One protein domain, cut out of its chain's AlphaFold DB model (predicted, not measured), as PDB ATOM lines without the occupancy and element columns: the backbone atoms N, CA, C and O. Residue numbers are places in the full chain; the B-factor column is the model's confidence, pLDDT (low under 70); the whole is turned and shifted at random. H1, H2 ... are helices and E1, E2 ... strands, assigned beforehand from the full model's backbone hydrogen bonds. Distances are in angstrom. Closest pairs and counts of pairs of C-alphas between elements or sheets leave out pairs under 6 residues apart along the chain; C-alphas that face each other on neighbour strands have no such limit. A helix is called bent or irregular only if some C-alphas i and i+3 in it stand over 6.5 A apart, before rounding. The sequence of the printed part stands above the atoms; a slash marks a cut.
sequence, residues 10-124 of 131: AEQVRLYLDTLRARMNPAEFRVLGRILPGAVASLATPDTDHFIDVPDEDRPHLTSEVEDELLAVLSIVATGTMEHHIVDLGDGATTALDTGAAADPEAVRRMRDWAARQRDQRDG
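This is residues 10 to 124 of the 131 residues of an uncharacterized protein of Kitasatospora setae (strain ATCC 33774 / DSM 43861 / JCM 3304 / KCC A-0304 / NBRC 14216 / KM-6054) (UniProt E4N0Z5). A two-stranded hairpin, E1 and E2, is sandwiched between helix H3 and the first half of the long helix H5, and H1 and H2 pack with H3 into a three-helix bundle on the far side from H5. The short H4 makes a corner with H5, and residues 44 to 49 of the long loop between H2 and H3 stick out. The printed part has 115 residues, with five named helices and two named strands in the order H1 H2 H3 E1 E2 H4 H5; the sheet order is E1 - E2, antiparallel, and the class is mostly helix. It is compact, with a radius of gyration of the C-alphas of 15.0 A, and rounded, spanning 36 by 32 by 26 A.

E1 is residues 84 to 90, 18.2 A long from C-alpha 84 at (8.023, 16.575, -6.422), and E2 is residues 93 to 98, 16.9 A. H3 is residues 64 to 79, 22.2 A. H1, residues 10 to 23, begins at C-alpha 10 at (-6.345, 8.568, -8.609) and measures 20.3 A. H2, residues 26 to 43, measures 26.0 A; it has a kink of 35 degrees near residue 37 and is only just irregular, C-alphas 34 and 37 being 6.9 A apart. H4 is residues 99 to 103, 6.1 A. H5, residues 105 to 123, measures 27.1 A and ends at C-alpha 123 at (1.169, 44.071, 1.699).

E1 and E2 form a hairpin, antiparallel at 149 degrees, with N 87 and O 95 at 2.8 A and N 97 and O 85 at 2.9 A, within hydrogen-bond range. The closest C-alphas of H3 and E2, Leu 71 and Ala 96, are 6.4 A apart. Those of E1 and H5, Leu 89 and Arg 112, are 4.9 A apart. E2 and H5 are near each other, with 11 pairs of C-alphas within 10 A. H2 and H3 touch, closest at C-alphas Leu 32 and Val 66, 6.0 A, at a steep tilt of 40 degrees, the same way. H1 touches residues 73 to 77 of H3 alone, closest at C-alphas Val 13 and Ile 76, 6.5 A, at a shallow tilt of 16 degrees, opposite ways. H1 and H2 are close but not clearly touching, C-alphas Arg 21 and Phe 29 being closest at 6.4 A. H4 and H5 only just touch, with 3 pairs within 8 A, and only at the corner; the closest C-alphas are Ala 101 and Ala 107, 5.7 A. H3 and H5 are apart. In H1, H3, H4 and H5 every O i to N i+4 pair is within hydrogen-bond range; in H2, 11 of 14 are.

The C-alphas farthest apart, Ala 22 and Gly 124, are 43.7 A apart. The printed part has no cut. The link from H2 to H3, residues 44 to 63, is long; the other links are tight. Mean pLDDT of the printed part is 86.5, with residues 46 to 50 and 124 under 70.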
ATOM      1  N   ALA A  10      -5.581   8.994  -9.778       87.19
ATOM      2  CA  ALA A  10      -6.345   8.568  -8.609       87.19
ATOM      3  C   ALA A  10      -5.653   7.427  -7.844       87.19
ATOM      4  O   ALA A  10      -5.686   7.409  -6.616       87.19
ATOM      5  N   GLU A  11      -5.017   6.486  -8.545       90.25
ATOM      6  CA  GLU A  11      -4.238   5.405  -7.930       90.25
ATOM      7  C   GLU A  11      -2.958   5.925  -7.273       90.25
ATOM      8  O   GLU A  11      -2.652   5.513  -6.158       90.25
ATOM      9  N   GLN A  12      -2.261   6.878  -7.896       90.56
ATOM     10  CA  GLN A  12      -1.082   7.520  -7.305       90.56
ATOM     11  C   GLN A  12      -1.425   8.279  -6.017       90.56
ATOM     12  O   GLN A  12      -0.746   8.112  -5.007       90.56
ATOM     13  N   VAL A  13      -2.511   9.063  -6.016       91.50
ATOM     14  CA  VAL A  13      -2.984   9.761  -4.807       91.50
ATOM     15  C   VAL A  13      -3.348   8.763  -3.710       91.50
ATOM     16  O   VAL A  13      -2.958   8.951  -2.562       91.50
ATOM     17  N   ARG A  14      -4.062   7.679  -4.047       92.25
ATOM     18  CA  ARG A  14      -4.402   6.624  -3.077       92.25
ATOM     19  C   ARG A  14      -3.151   5.991  -2.475       92.25
ATOM     20  O   ARG A  14      -3.052   5.918  -1.257       92.25
ATOM     21  N   LEU A  15      -2.187   5.610  -3.311       93.06
ATOM     22  CA  LEU A  15      -0.922   5.027  -2.865       93.06
ATOM     23  C   LEU A  15      -0.151   5.976  -1.935       93.06
ATOM     24  O   LEU A  15       0.392   5.548  -0.913       93.06
ATOM     25  N   TYR A  16      -0.126   7.268  -2.265       93.69
ATOM     26  CA  TYR A  16       0.508   8.276  -1.425       93.69
ATOM     27  C   TYR A  16      -0.188   8.396  -0.065       93.69
ATOM     28  O   TYR A  16       0.464   8.292   0.972       93.69
ATOM     29  N   LEU A  17      -1.518   8.528  -0.051       95.00
ATOM     30  CA  LEU A  17      -2.304   8.634   1.183       95.00
ATOM     31  C   LEU A  17      -2.197   7.380   2.060       95.00
ATOM     32  O   LEU A  17      -2.122   7.505   3.281       95.00
ATOM     33  N   ASP A  18      -2.141   6.189   1.465       95.50
ATOM     34  CA  ASP A  18      -1.918   4.940   2.202       95.50
ATOM     35  C   ASP A  18      -0.531   4.915   2.856       95.50
ATOM     36  O   ASP A  18      -0.384   4.484   4.003       95.50
ATOM     37  N   THR A  19       0.481   5.447   2.165       94.06
ATOM     38  CA  THR A  19       1.831   5.598   2.721       94.06
ATOM     39  C   THR A  19       1.837   6.591   3.884       94.06
ATOM     40  O   THR A  19       2.403   6.293   4.937       94.06
ATOM     41  N   LEU A  20       1.166   7.741   3.739       95.19
ATOM     42  CA  LEU A  20       1.023   8.725   4.819       95.19
ATOM     43  C   LEU A  20       0.324   8.133   6.033       95.19
ATOM     44  O   LEU A  20       0.817   8.271   7.149       95.19
ATOM     45  N   ARG A  21      -0.771   7.401   5.821       95.62
ATOM     46  CA  ARG A  21      -1.517   6.747   6.896       95.62
ATOM     47  C   ARG A  21      -0.646   5.809   7.732       95.62
ATOM     48  O   ARG A  21      -0.907   5.640   8.920       95.62
ATOM     49  N   ALA A  22       0.350   5.175   7.114       95.44
ATOM     50  CA  ALA A  22       1.250   4.249   7.788       95.44
ATOM     51  C   ALA A  22       2.380   4.944   8.572       95.44
ATOM     52  O   ALA A  22       2.852   4.370   9.553       95.44
ATOM     53  N   ARG A  23       2.830   6.137   8.149       95.19
ATOM     54  CA  ARG A  23       4.014   6.813   8.722       95.19
ATOM     55  C   ARG A  23       3.721   8.051   9.567       95.19
ATOM     56  O   ARG A  23       4.503   8.360  10.459       95.19
ATOM     57  N   MET A  24       2.642   8.762   9.263       95.44
ATOM     58  CA  MET A  24       2.314  10.059   9.853       95.44
ATOM     59  C   MET A  24       1.620   9.889  11.208       95.44
ATOM     60  O   MET A  24       0.984   8.862  11.470       95.44
ATOM     61  N   ASN A  25       1.687  10.909  12.069       96.31
ATOM     62  CA  ASN A  25       0.897  10.923  13.293       96.31
ATOM     63  C   ASN A  25      -0.607  10.791  12.955       96.31
ATOM     64  O   ASN A  25      -1.113  11.534  12.110       96.31
ATOM     65  N   PRO A  26      -1.367   9.903  13.623       95.94
ATOM     66  CA  PRO A  26      -2.790   9.720  13.333       95.94
ATOM     67  C   PRO A  26      -3.638  10.994  13.451       95.94
ATOM     68  O   PRO A  26      -4.618  11.144  12.720       95.94
ATOM     69  N   ALA A  27      -3.293  11.900  14.371       95.31
ATOM     70  CA  ALA A  27      -4.001  13.165  14.537       95.31
ATOM     71  C   ALA A  27      -3.729  14.118  13.364       95.31
ATOM     72  O   ALA A  27      -4.665  14.704  12.828       95.31
ATOM     73  N   GLU A  28      -2.481  14.199  12.907       96.19
ATOM     74  CA  GLU A  28      -2.087  14.987  11.734       96.19
ATOM     75  C   GLU A  28      -2.709  14.430  10.448       96.19
ATOM     76  O   GLU A  28      -3.303  15.173   9.670       96.19
ATOM     77  N   PHE A  29      -2.698  13.103  10.267       96.19
ATOM     78  CA  PHE A  29      -3.345  12.454   9.123       96.19
ATOM     79  C   PHE A  29      -4.860  12.713   9.086       96.19
ATOM     80  O   PHE A  29      -5.450  12.892   8.018       96.19
ATOM     81  N   ARG A  30      -5.510  12.773  10.258       94.56
ATOM     82  CA  ARG A  30      -6.926  13.155  10.365       94.56
ATOM     83  C   ARG A  30      -7.153  14.594   9.899       94.56
ATOM     84  O   ARG A  30      -8.118  14.827   9.171       94.56
ATOM     85  N   VAL A  31      -6.294  15.533  10.304       94.94
ATOM     86  CA  VAL A  31      -6.369  16.933   9.853       94.94
ATOM     87  C   VAL A  31      -6.161  17.019   8.344       94.94
ATOM     88  O   VAL A  31      -6.990  17.618   7.660       94.94
ATOM     89  N   LEU A  32      -5.148  16.336   7.804       94.75
ATOM     90  CA  LEU A  32      -4.893  16.271   6.363       94.75
ATOM     91  C   LEU A  32      -6.133  15.797   5.586       94.75
ATOM     92  O   LEU A  32      -6.553  16.428   4.618       94.75
ATOM     93  N   GLY A  33      -6.773  14.715   6.040       92.44
ATOM     94  CA  GLY A  33      -7.993  14.196   5.416       92.44
ATOM     95  C   GLY A  33      -9.190  15.155   5.479       92.44
ATOM     96  O   GLY A  33     -10.067  15.086   4.618       92.44
ATOM     97  N   ARG A  34      -9.231  16.056   6.468       91.62
ATOM     98  CA  ARG A  34     -10.283  17.072   6.628       91.62
ATOM     99  C   ARG A  34     -10.085  18.252   5.676       91.62
ATOM    100  O   ARG A  34     -11.061  18.717   5.094       91.62
ATOM    101  N   ILE A  35      -8.846  18.705   5.491       92.38
ATOM    102  CA  ILE A  35      -8.522  19.877   4.657       92.38
ATOM    103  C   ILE A  35      -8.411  19.541   3.164       92.38
ATOM    104  O   ILE A  35      -8.766  20.359   2.312       92.38
ATOM    105  N   LEU A  36      -7.973  18.323   2.833       91.06
ATOM    106  CA  LEU A  36      -7.664  17.919   1.462       91.06
ATOM    107  C   LEU A  36      -8.829  18.095   0.465       91.06
ATOM    108  O   LEU A  36      -8.583  18.618  -0.621       91.06
ATOM    109  N   PRO A  37     -10.090  17.723   0.769       89.00
ATOM    110  CA  PRO A  37     -11.191  17.897  -0.182       89.00
ATOM    111  C   PRO A  37     -11.430  19.363  -0.563       89.00
ATOM    112  O   PRO A  37     -11.680  19.654  -1.732       89.00
ATOM    113  N   GLY A  38     -11.319  20.280   0.406       87.69
ATOM    114  CA  GLY A  38     -11.453  21.720   0.171       87.69
ATOM    115  C   GLY A  38     -10.324  22.256  -0.706       87.69
ATOM    116  O   GLY A  38     -10.583  22.952  -1.684       87.69
ATOM    117  N   ALA A  39      -9.089  21.840  -0.424       87.44
ATOM    118  CA  ALA A  39      -7.919  22.216  -1.214       87.44
ATOM    119  C   ALA A  39      -7.955  21.665  -2.654       87.44
ATOM    120  O   ALA A  39      -7.528  22.317  -3.602       87.44
ATOM    121  N   VAL A  40      -8.487  20.456  -2.860       87.12
ATOM    122  CA  VAL A  40      -8.667  19.909  -4.215       87.12
ATOM    123  C   VAL A  40      -9.769  20.662  -4.960       87.12
ATOM    124  O   VAL A  40      -9.621  20.949  -6.146       87.12
ATOM    125  N   ALA A  41     -10.862  21.020  -4.279       83.94
ATOM    126  CA  ALA A  41     -11.934  21.810  -4.877       83.94
ATOM    127  C   ALA A  41     -11.462  23.219  -5.280       83.94
ATOM    128  O   ALA A  41     -11.862  23.711  -6.338       83.94
ATOM    129  N   SER A  42     -10.569  23.842  -4.502       82.19
ATOM    130  CA  SER A  42     -10.031  25.167  -4.827       82.19
ATOM    131  C   SER A  42      -9.230  25.185  -6.128       82.19
ATOM    132  O   SER A  42      -9.299  26.160  -6.873       82.19
ATOM    133  N   LEU A  43      -8.548  24.085  -6.478       78.12
ATOM    134  CA  LEU A  43      -7.838  23.973  -7.760       78.12
ATOM    135  C   LEU A  43      -8.768  24.105  -8.977       78.12
ATOM    136  O   LEU A  43      -8.321  24.505 -10.049       78.12
ATOM    137  N   ALA A  44     -10.056  23.781  -8.834       76.06
ATOM    138  CA  ALA A  44     -11.028  23.888  -9.918       76.06
ATOM    139  C   ALA A  44     -11.571  25.318 -10.119       76.06
ATOM    140  O   ALA A  44     -12.259  25.567 -11.108       76.06
ATOM    141  N   THR A  45     -11.300  26.250  -9.196       71.81
ATOM    142  CA  THR A  45     -11.874  27.609  -9.200       71.81
ATOM    143  C   THR A  45     -10.822  28.660  -8.819       71.81
ATOM    144  O   THR A  45     -10.770  29.090  -7.670       71.81
ATOM    145  N   PRO A  46      -9.969  29.089  -9.766       60.84
ATOM    146  CA  PRO A  46      -8.789  29.906  -9.465       60.84
ATOM    147  C   PRO A  46      -9.077  31.359  -9.038       60.84
ATOM    148  O   PRO A  46      -8.187  31.990  -8.481       60.84
ATOM    149  N   ASP A  47     -10.289  31.882  -9.263       59.69
ATOM    150  CA  ASP A  47     -10.636  33.300  -9.035       59.69
ATOM    151  C   ASP A  47     -11.355  33.587  -7.701       59.69
ATOM    152  O   ASP A  47     -11.868  34.687  -7.492       59.69
ATOM    153  N   THR A  48     -11.408  32.618  -6.786       60.16
ATOM    154  CA  THR A  48     -12.027  32.805  -5.466       60.16
ATOM    155  C   THR A  48     -10.977  32.620  -4.381       60.16
ATOM    156  O   THR A  48     -10.235  31.640  -4.407       60.16
ATOM    157  N   ASP A  49     -10.930  33.522  -3.401       65.56
ATOM    158  CA  ASP A  49     -10.175  33.266  -2.176       65.56
ATOM    159  C   ASP A  49     -10.779  32.047  -1.468       65.56
ATOM    160  O   ASP A  49     -11.934  32.060  -1.034       65.56
ATOM    161  N   HIS A  50      -9.994  30.974  -1.372       67.69
ATOM    162  CA  HIS A  50     -10.414  29.739  -0.721       67.69
ATOM    163  C   HIS A  50      -9.895  29.705   0.705       67.69
ATOM    164  O   HIS A  50      -8.694  29.612   0.949       67.69
ATOM    165  N   PHE A  51     -10.827  29.748   1.650       71.81
ATOM    166  CA  PHE A  51     -10.536  29.561   3.062       71.81
ATOM    167  C   PHE A  51     -10.895  28.135   3.451       71.81
ATOM    168  O   PHE A  51     -12.043  27.709   3.317       71.81
ATOM    169  N   ILE A  52      -9.905  27.397   3.943       76.94
ATOM    170  CA  ILE A  52     -10.130  26.093   4.553       76.94
ATOM    171  C   ILE A  52     -10.249  26.328   6.052       76.94
ATOM    172  O   ILE A  52      -9.274  26.692   6.707       76.94
ATOM    173  N   ASP A  53     -11.457  26.159   6.584       79.25
ATOM    174  CA  ASP A  53     -11.696  26.298   8.016       79.25
ATOM    175  C   ASP A  53     -11.162  25.064   8.758       79.25
ATOM    176  O   ASP A  53     -11.550  23.927   8.471       79.25
ATOM    177  N   VAL A  54     -10.248  25.299   9.698       83.12
ATOM    178  CA  VAL A  54      -9.655  24.266  10.549       83.12
ATOM    179  C   VAL A  54     -10.141  24.503  11.977       83.12
ATOM    180  O   VAL A  54      -9.787  25.530  12.572       83.12
ATOM    181  N   PRO A  55     -10.926  23.568  12.549       86.06
ATOM    182  CA  PRO A  55     -11.426  23.684  13.913       86.06
ATOM    183  C   PRO A  55     -10.306  23.929  14.929       86.06
ATOM    184  O   PRO A  55      -9.212  23.382  14.796       86.06
ATOM    185  N   ASP A  56     -10.590  24.688  15.992       89.06
ATOM    186  CA  ASP A  56      -9.598  25.009  17.034       89.06
ATOM    187  C   ASP A  56      -8.958  23.757  17.661       89.06
ATOM    188  O   ASP A  56      -7.779  23.768  18.006       89.06
ATOM    189  N   GLU A  57      -9.716  22.660  17.761       89.12
ATOM    190  CA  GLU A  57      -9.250  21.352  18.247       89.12
ATOM    191  C   GLU A  57      -8.184  20.695  17.354       89.12
ATOM    192  O   GLU A  57      -7.396  19.880  17.832       89.12
ATOM    193  N   ASP A  58      -8.150  21.050  16.072       89.81
ATOM    194  CA  ASP A  58      -7.227  20.506  15.078       89.81
ATOM    195  C   ASP A  58      -6.023  21.415  14.829       89.81
ATOM    196  O   ASP A  58      -5.008  20.943  14.321       89.81
ATOM    197  N   ARG A  59      -6.088  22.695  15.219       88.44
ATOM    198  CA  ARG A  59      -4.978  23.647  15.047       88.44
ATOM    199  C   ARG A  59      -3.635  23.159  15.604       88.44
ATOM    200  O   ARG A  59      -2.638  23.354  14.919       88.44
ATOM    201  N   PRO A  60      -3.556  22.494  16.774       93.19
ATOM    202  CA  PRO A  60      -2.288  21.953  17.273       93.19
ATOM    203  C   PRO A  60      -1.688  20.851  16.389       93.19
ATOM    204  O   PRO A  60      -0.515  20.523  16.535       93.19
ATOM    205  N   HIS A  61      -2.502  20.252  15.519       93.25
ATOM    206  CA  HIS A  61      -2.121  19.185  14.601       93.25
ATOM    207  C   HIS A  61      -1.965  19.679  13.159       93.25
ATOM    208  O   HIS A  61      -1.607  18.882  12.301       93.25
ATOM    209  N   LEU A  62      -2.215  20.962  12.878       91.00
ATOM    210  CA  LEU A  62      -1.869  21.595  11.608       91.00
ATOM    211  C   LEU A  62      -0.394  22.010  11.661       91.00
ATOM    212  O   LEU A  62      -0.054  23.163  11.915       91.00
ATOM    213  N   THR A  63       0.481  21.022  11.530       92.25
ATOM    214  CA  THR A  63       1.933  21.202  11.567       92.25
ATOM    215  C   THR A  63       2.473  21.454  10.163       92.25
ATOM    216  O   THR A  63       1.806  21.160   9.173       92.25
ATOM    217  N   SER A  64       3.710  21.947  10.057       89.44
ATOM    218  CA  SER A  64       4.369  22.114   8.754       89.44
ATOM    219  C   SER A  64       4.480  20.794   7.985       89.44
ATOM    220  O   SER A  64       4.402  20.797   6.765       89.44
ATOM    221  N   GLU A  65       4.561  19.652   8.682       91.06
ATOM    222  CA  GLU A  65       4.480  18.337   8.035       91.06
ATOM    223  C   GLU A  65       3.117  18.143   7.348       91.06
ATOM    224  O   GLU A  65       3.072  17.738   6.193       91.06
ATOM    225  N   VAL A  66       1.992  18.503   7.980       92.94
ATOM    226  CA  VAL A  66       0.668  18.450   7.323       92.94
ATOM    227  C   VAL A  66       0.596  19.356   6.098       92.94
ATOM    228  O   VAL A  66       0.020  18.958   5.085       92.94
ATOM    229  N   GLU A  67       1.157  20.560   6.180       91.25
ATOM    230  CA  GLU A  67       1.169  21.522   5.072       91.25
ATOM    231  C   GLU A  67       1.994  21.009   3.884       91.25
ATOM    232  O   GLU A  67       1.516  21.020   2.745       91.25
ATOM    233  N   ASP A  68       3.188  20.480   4.153       91.56
ATOM    234  CA  ASP A  68       4.077  19.901   3.147       91.56
ATOM    235  C   ASP A  68       3.434  18.680   2.472       91.56
ATOM    236  O   ASP A  68       3.450  18.552   1.243       91.56
ATOM    237  N   GLU A  69       2.799  17.802   3.253       94.25
ATOM    238  CA  GLU A  69       2.117  16.623   2.721       94.25
ATOM    239  C   GLU A  69       0.852  16.979   1.930       94.25
ATOM    240  O   GLU A  69       0.568  16.362   0.899       94.25
ATOM    241  N   LEU A  70       0.104  18.003   2.353       92.94
ATOM    242  CA  LEU A  70      -1.012  18.540   1.575       92.94
ATOM    243  C   LEU A  70      -0.527  19.026   0.208       92.94
ATOM    244  O   LEU A  70      -1.111  18.680  -0.820       92.94
ATOM    245  N   LEU A  71       0.554  19.798   0.188       91.00
ATOM    246  CA  LEU A  71       1.134  20.350  -1.026       91.00
ATOM    247  C   LEU A  71       1.676  19.251  -1.956       91.00
ATOM    248  O   LEU A  71       1.483  19.329  -3.174       91.00
ATOM    249  N   ALA A  72       2.260  18.186  -1.405       91.88
ATOM    250  CA  ALA A  72       2.661  17.009  -2.170       91.88
ATOM    251  C   ALA A  72       1.449  16.318  -2.822       91.88
ATOM    252  O   ALA A  72       1.463  16.051  -4.026       91.88
ATOM    253  N   VAL A  73       0.358  16.100  -2.076       92.62
ATOM    254  CA  VAL A  73      -0.874  15.508  -2.625       92.62
ATOM    255  C   VAL A  73      -1.479  16.387  -3.719       92.62
ATOM    256  O   VAL A  73      -1.843  15.876  -4.779       92.62
ATOM    257  N   LEU A  74      -1.570  17.702  -3.502       90.69
ATOM    258  CA  LEU A  74      -2.083  18.640  -4.505       90.69
ATOM    259  C   LEU A  74      -1.231  18.632  -5.773       90.69
ATOM    260  O   LEU A  74      -1.771  18.711  -6.876       90.69
ATOM    261  N   SER A  75       0.080  18.463  -5.632       89.56
ATOM    262  CA  SER A  75       0.988  18.355  -6.770       89.56
ATOM    263  C   SER A  75       0.728  17.090  -7.577       89.56
ATOM    264  O   SER A  75       0.543  17.179  -8.787       89.56
ATOM    265  N   ILE A  76       0.565  15.935  -6.918       90.19
ATOM    266  CA  ILE A  76       0.159  14.685  -7.584       90.19
ATOM    267  C   ILE A  76      -1.192  14.872  -8.296       90.19
ATOM    268  O   ILE A  76      -1.368  14.444  -9.440       90.19
ATOM    269  N   VAL A  77      -2.150  15.552  -7.658       89.25
ATOM    270  CA  VAL A  77      -3.461  15.862  -8.254       89.25
ATOM    271  C   VAL A  77      -3.337  16.794  -9.465       89.25
ATOM    272  O   VAL A  77      -4.091  16.634 -10.425       89.25
ATOM    273  N   ALA A  78      -2.412  17.750  -9.464       85.06
ATOM    274  CA  ALA A  78      -2.237  18.698 -10.559       85.06
ATOM    275  C   ALA A  78      -1.467  18.081 -11.739       85.06
ATOM    276  O   ALA A  78      -1.927  18.131 -12.885       85.06
ATOM    277  N   THR A  79      -0.326  17.452 -11.464       82.62
ATOM    278  CA  THR A  79       0.642  17.012 -12.477       82.62
ATOM    279  C   THR A  79       0.463  15.545 -12.865       82.62
ATOM    280  O   THR A  79       0.694  15.182 -14.014       82.62
ATOM    281  N   GLY A  80      -0.042  14.699 -11.962       84.12
ATOM    282  CA  GLY A  80      -0.107  13.248 -12.163       84.12
ATOM    283  C   GLY A  80       1.247  12.543 -12.043       84.12
ATOM    284  O   GLY A  80       1.425  11.474 -12.629       84.12
ATOM    285  N   THR A  81       2.202  13.142 -11.332       83.00
ATOM    286  CA  THR A  81       3.482  12.508 -10.994       83.00
ATOM    287  C   THR A  81       3.679  12.490  -9.479       83.00
ATOM    288  O   THR A  81       3.025  13.227  -8.749       83.00
ATOM    289  N   MET A  82       4.567  11.635  -8.973       83.56
ATOM    290  CA  MET A  82       4.940  11.614  -7.546       83.56
ATOM    291  C   MET A  82       6.275  12.319  -7.281       83.56
ATOM    292  O   MET A  82       6.660  12.517  -6.135       83.56
ATOM    293  N   GLU A  83       6.974  12.723  -8.339       84.56
ATOM    294  CA  GLU A  83       8.332  13.264  -8.294       84.56
ATOM    295  C   GLU A  83       8.319  14.779  -8.075       84.56
ATOM    296  O   GLU A  83       8.548  15.564  -9.001       84.56
ATOM    297  N   HIS A  84       8.036  15.177  -6.838       84.44
ATOM    298  CA  HIS A  84       8.023  16.575  -6.422       84.44
ATOM    299  C   HIS A  84       8.896  16.776  -5.196       84.44
ATOM    300  O   HIS A  84       9.017  15.898  -4.343       84.44
ATOM    301  N   HIS A  85       9.459  17.972  -5.093       85.94
ATOM    302  CA  HIS A  85      10.190  18.417  -3.923       85.94
ATOM    303  C   HIS A  85       9.509  19.644  -3.340       85.94
ATOM    304  O   HIS A  85       9.224  20.606  -4.056       85.94
ATOM    305  N   ILE A  86       9.284  19.607  -2.030       86.75
ATOM    306  CA  ILE A  86       8.846  20.778  -1.284       86.75
ATOM    307  C   ILE A  86      10.061  21.670  -1.047       86.75
ATOM    308  O   ILE A  86      11.103  21.220  -0.567       86.75
ATOM    309  N   VAL A  87       9.935  22.932  -1.436       86.75
ATOM    310  CA  VAL A  87      10.991  23.932  -1.346       86.75
ATOM    311  C   VAL A  87      10.500  25.101  -0.512       86.75
ATOM    312  O   VAL A  87       9.465  25.701  -0.800       86.75
ATOM    313  N   ASP A  88      11.296  25.451   0.495       86.56
ATOM    314  CA  ASP A  88      11.127  26.674   1.272       86.56
ATOM    315  C   ASP A  88      11.486  27.896   0.414       86.56
ATOM    316  O   ASP A  88      12.612  28.034  -0.104       86.56
ATOM    317  N   LEU A  89      10.504  28.779   0.243       86.31
ATOM    318  CA  LEU A  89      10.632  30.033  -0.483       86.31
ATOM    319  C   LEU A  89      11.065  31.206   0.412       86.31
ATOM    320  O   LEU A  89      11.336  32.290  -0.105       86.31
ATOM    321  N   GLY A  90      11.183  30.979   1.719       82.38
ATOM    322  CA  GLY A  90      11.453  31.977   2.741       82.38
ATOM    323  C   GLY A  90      10.173  32.546   3.355       82.38
ATOM    324  O   GLY A  90       9.094  32.494   2.765       82.38
ATOM    325  N   ASP A  91      10.314  33.116   4.555       80.31
ATOM    326  CA  ASP A  91       9.245  33.798   5.303       80.31
ATOM    327  C   ASP A  91       7.988  32.942   5.542       80.31
ATOM    328  O   ASP A  91       6.863  33.443   5.544       80.31
ATOM    329  N   GLY A  92       8.184  31.635   5.738       77.69
ATOM    330  CA  GLY A  92       7.114  30.680   6.026       77.69
ATOM    331  C   GLY A  92       6.316  30.221   4.803       77.69
ATOM    332  O   GLY A  92       5.330  29.515   4.971       77.69
ATOM    333  N   ALA A  93       6.715  30.597   3.583       79.62
ATOM    334  CA  ALA A  93       6.078  30.122   2.360       79.62
ATOM    335  C   ALA A  93       6.807  28.895   1.794       79.62
ATOM    336  O   ALA A  93       8.004  28.954   1.515       79.62
ATOM    337  N   THR A  94       6.077  27.812   1.538       86.38
ATOM    338  CA  THR A  94       6.585  26.617   0.848       86.38
ATOM    339  C   THR A  94       5.863  26.403  -0.482       86.38
ATOM    340  O   THR A  94       4.741  26.866  -0.702       86.38
ATOM    341  N   THR A  95       6.527  25.736  -1.425       87.44
ATOM    342  CA  THR A  95       5.914  25.327  -2.695       87.44
ATOM    343  C   THR A  95       6.461  23.990  -3.167       87.44
ATOM    344  O   THR A  95       7.564  23.599  -2.793       87.44
ATOM    345  N   ALA A  96       5.690  23.287  -3.990       87.19
ATOM    346  CA  ALA A  96       6.133  22.064  -4.632       87.19
ATOM    347  C   ALA A  96       6.657  22.380  -6.027       87.19
ATOM    348  O   ALA A  96       5.984  23.025  -6.833       87.19
ATOM    349  N   LEU A  97       7.852  21.883  -6.316       84.44
ATOM    350  CA  LEU A  97       8.463  21.936  -7.635       84.44
ATOM    351  C   LEU A  97       8.663  20.520  -8.159       84.44
ATOM    352  O   LEU A  97       8.900  19.590  -7.385       84.44
ATOM    353  N   ASP A  98       8.600  20.358  -9.479       84.31
ATOM    354  CA  ASP A  98       9.075  19.130 -10.105       84.31
ATOM    355  C   ASP A  98      10.574  18.923  -9.820       84.31
ATOM    356  O   ASP A  98      11.318  19.866  -9.532       84.31
ATOM    357  N   THR A  99      11.023  17.671  -9.898       81.12
ATOM    358  CA  THR A  99      12.409  17.289  -9.572       81.12
ATOM    359  C   THR A  99      13.459  18.035 -10.400       81.12
ATOM    360  O   THR A  99      14.528  18.361  -9.881       81.12
ATOM    361  N   GLY A 100      13.166  18.360 -11.661       81.12
ATOM    362  CA  GLY A 100      14.087  19.113 -12.514       81.12
ATOM    363  C   GLY A 100      14.240  20.562 -12.051       81.12
ATOM    364  O   GLY A 100      15.357  21.051 -11.899       81.12
ATOM    365  N   ALA A 101      13.122  21.231 -11.776       80.81
ATOM    366  CA  ALA A 101      13.090  22.601 -11.280       80.81
ATOM    367  C   ALA A 101      13.659  22.720  -9.859       80.81
ATOM    368  O   ALA A 101      14.347  23.692  -9.556       80.81
ATOM    369  N   ALA A 102      13.424  21.731  -8.995       83.94
ATOM    370  CA  ALA A 102      13.977  21.705  -7.644       83.94
ATOM    371  C   ALA A 102      15.506  21.526  -7.629       83.94
ATOM    372  O   ALA A 102      16.182  22.062  -6.751       83.94
ATOM    373  N   ALA A 103      16.054  20.792  -8.604       85.81
ATOM    374  CA  ALA A 103      17.491  20.575  -8.747       85.81
ATOM    375  C   ALA A 103      18.233  21.742  -9.427       85.81
ATOM    376  O   ALA A 103      19.463  21.774  -9.377       85.81
ATOM    377  N   ASP A 104      17.520  22.690 -10.048       89.56
ATOM    378  CA  ASP A 104      18.088  23.901 -10.650       89.56
ATOM    379  C   ASP A 104      18.091  25.067  -9.636       89.56
ATOM    380  O   ASP A 104      17.041  25.665  -9.368       89.56
ATOM    381  N   PRO A 105      19.263  25.471  -9.097       88.12
ATOM    382  CA  PRO A 105      19.348  26.577  -8.145       88.12
ATOM    383  C   PRO A 105      18.813  27.901  -8.706       88.12
ATOM    384  O   PRO A 105      18.297  28.729  -7.954       88.12
ATOM    385  N   GLU A 106      18.916  28.107 -10.021       90.56
ATOM    386  CA  GLU A 106      18.406  29.301 -10.689       90.56
ATOM    387  C   GLU A 106      16.877  29.289 -10.758       90.56
ATOM    388  O   GLU A 106      16.248  30.326 -10.539       90.56
ATOM    389  N   ALA A 107      16.253  28.135 -11.009       87.25
ATOM    390  CA  ALA A 107      14.799  27.988 -10.961       87.25
ATOM    391  C   ALA A 107      14.248  28.237  -9.555       87.25
ATOM    392  O   ALA A 107      13.307  29.020  -9.399       87.25
ATOM    393  N   VAL A 108      14.885  27.658  -8.533       89.31
ATOM    394  CA  VAL A 108      14.512  27.890  -7.133       89.31
ATOM    395  C   VAL A 108      14.649  29.370  -6.767       89.31
ATOM    396  O   VAL A 108      13.733  29.942  -6.175       89.31
ATOM    397  N   ARG A 109      15.747  30.033  -7.165       89.19
ATOM    398  CA  ARG A 109      15.925  31.475  -6.930       89.19
ATOM    399  C   ARG A 109      14.834  32.301  -7.609       89.19
ATOM    400  O   ARG A 109      14.235  33.149  -6.958       89.19
ATOM    401  N   ARG A 110      14.514  32.021  -8.878       89.94
ATOM    402  CA  ARG A 110      13.429  32.719  -9.593       89.94
ATOM    403  C   ARG A 110      12.086  32.583  -8.877       89.94
ATOM    404  O   ARG A 110      11.341  33.560  -8.822       89.94
ATOM    405  N   MET A 111      11.788  31.401  -8.334       89.31
ATOM    406  CA  MET A 111      10.552  31.164  -7.589       89.31
ATOM    407  C   MET A 111      10.522  31.946  -6.270       89.31
ATOM    408  O   MET A 111       9.520  32.594  -5.971       89.31
ATOM    409  N   ARG A 112      11.636  31.969  -5.526       90.25
ATOM    410  CA  ARG A 112      11.788  32.795  -4.313       90.25
ATOM    411  C   ARG A 112      11.577  34.275  -4.601       90.25
ATOM    412  O   ARG A 112      10.765  34.921  -3.942       90.25
ATOM    413  N   ASP A 113      12.240  34.791  -5.633       91.50
ATOM    414  CA  ASP A 113      12.127  36.196  -6.022       91.50
ATOM    415  C   ASP A 113      10.695  36.544  -6.454       91.50
ATOM    416  O   ASP A 113      10.195  37.633  -6.174       91.50
ATOM    417  N   TRP A 114      10.018  35.630  -7.154       89.44
ATOM    418  CA  TRP A 114       8.615  35.805  -7.519       89.44
ATOM    419  C   TRP A 114       7.705  35.833  -6.287       89.44
ATOM    420  O   TRP A 114       6.892  36.748  -6.173       89.44
ATOM    421  N   ALA A 115       7.875  34.900  -5.348       88.25
ATOM    422  CA  ALA A 115       7.077  34.839  -4.127       88.25
ATOM    423  C   ALA A 115       7.275  36.078  -3.239       88.25
ATOM    424  O   ALA A 115       6.301  36.599  -2.700       88.25
ATOM    425  N   ALA A 116       8.504  36.592  -3.131       87.88
ATOM    426  CA  ALA A 116       8.785  37.853  -2.444       87.88
ATOM    427  C   ALA A 116       8.028  39.027  -3.092       87.88
ATOM    428  O   ALA A 116       7.276  39.726  -2.417       87.88
ATOM    429  N   ARG A 117       8.104  39.170  -4.426       88.31
ATOM    430  CA  ARG A 117       7.372  40.227  -5.149       88.31
ATOM    431  C   ARG A 117       5.856  40.131  -4.992       88.31
ATOM    432  O   ARG A 117       5.181  41.156  -4.987       88.31
ATOM    433  N   GLN A 118       5.291  38.925  -4.944       84.81
ATOM    434  CA  GLN A 118       3.847  38.751  -4.742       84.81
ATOM    435  C   GLN A 118       3.411  39.200  -3.346       84.81
ATOM    436  O   GLN A 118       2.339  39.782  -3.199       84.81
ATOM    437  N   ARG A 119       4.248  38.976  -2.330       81.75
ATOM    438  CA  ARG A 119       3.988  39.445  -0.966       81.75
ATOM    439  C   ARG A 119       4.069  40.962  -0.872       81.75
ATOM    440  O   ARG A 119       3.116  41.570  -0.403       81.75
ATOM    441  N   ASP A 120       5.096  41.571  -1.463       83.88
ATOM    442  CA  ASP A 120       5.213  43.034  -1.534       83.88
ATOM    443  C   ASP A 120       3.985  43.688  -2.192       83.88
ATOM    444  O   ASP A 120       3.536  44.748  -1.763       83.88
ATOM    445  N   GLN A 121       3.400  43.049  -3.211       80.38
ATOM    446  CA  GLN A 121       2.176  43.527  -3.867       80.38
ATOM    447  C   GLN A 121       0.914  43.356  -3.007       80.38
ATOM    448  O   GLN A 121      -0.009  44.159  -3.125       80.38
ATOM    449  N   ARG A 122       0.847  42.319  -2.163       73.00
ATOM    450  CA  ARG A 122      -0.286  42.082  -1.251       73.00
ATOM    451  C   ARG A 122      -0.239  42.998  -0.029       73.00
ATOM    452  O   ARG A 122      -1.274  43.529   0.369       73.00
ATOM    453  N   ASP A 123       0.950  43.214   0.527       72.31
ATOM    454  CA  ASP A 123       1.169  44.071   1.699       72.31
ATOM    455  C   ASP A 123       1.238  45.561   1.313       72.31
ATOM    456  O   ASP A 123       0.882  46.453   2.091       72.31
ATOM    457  N   GLY A 124       1.635  45.846   0.070       53.28
ATOM    458  CA  GLY A 124       1.605  47.159  -0.556       53.28
ATOM    459  C   GLY A 124       0.208  47.540  -1.040       53.28
ATOM    460  O   GLY A 124      -0.138  47.355  -2.202       53.28
TER     461      GLY A 124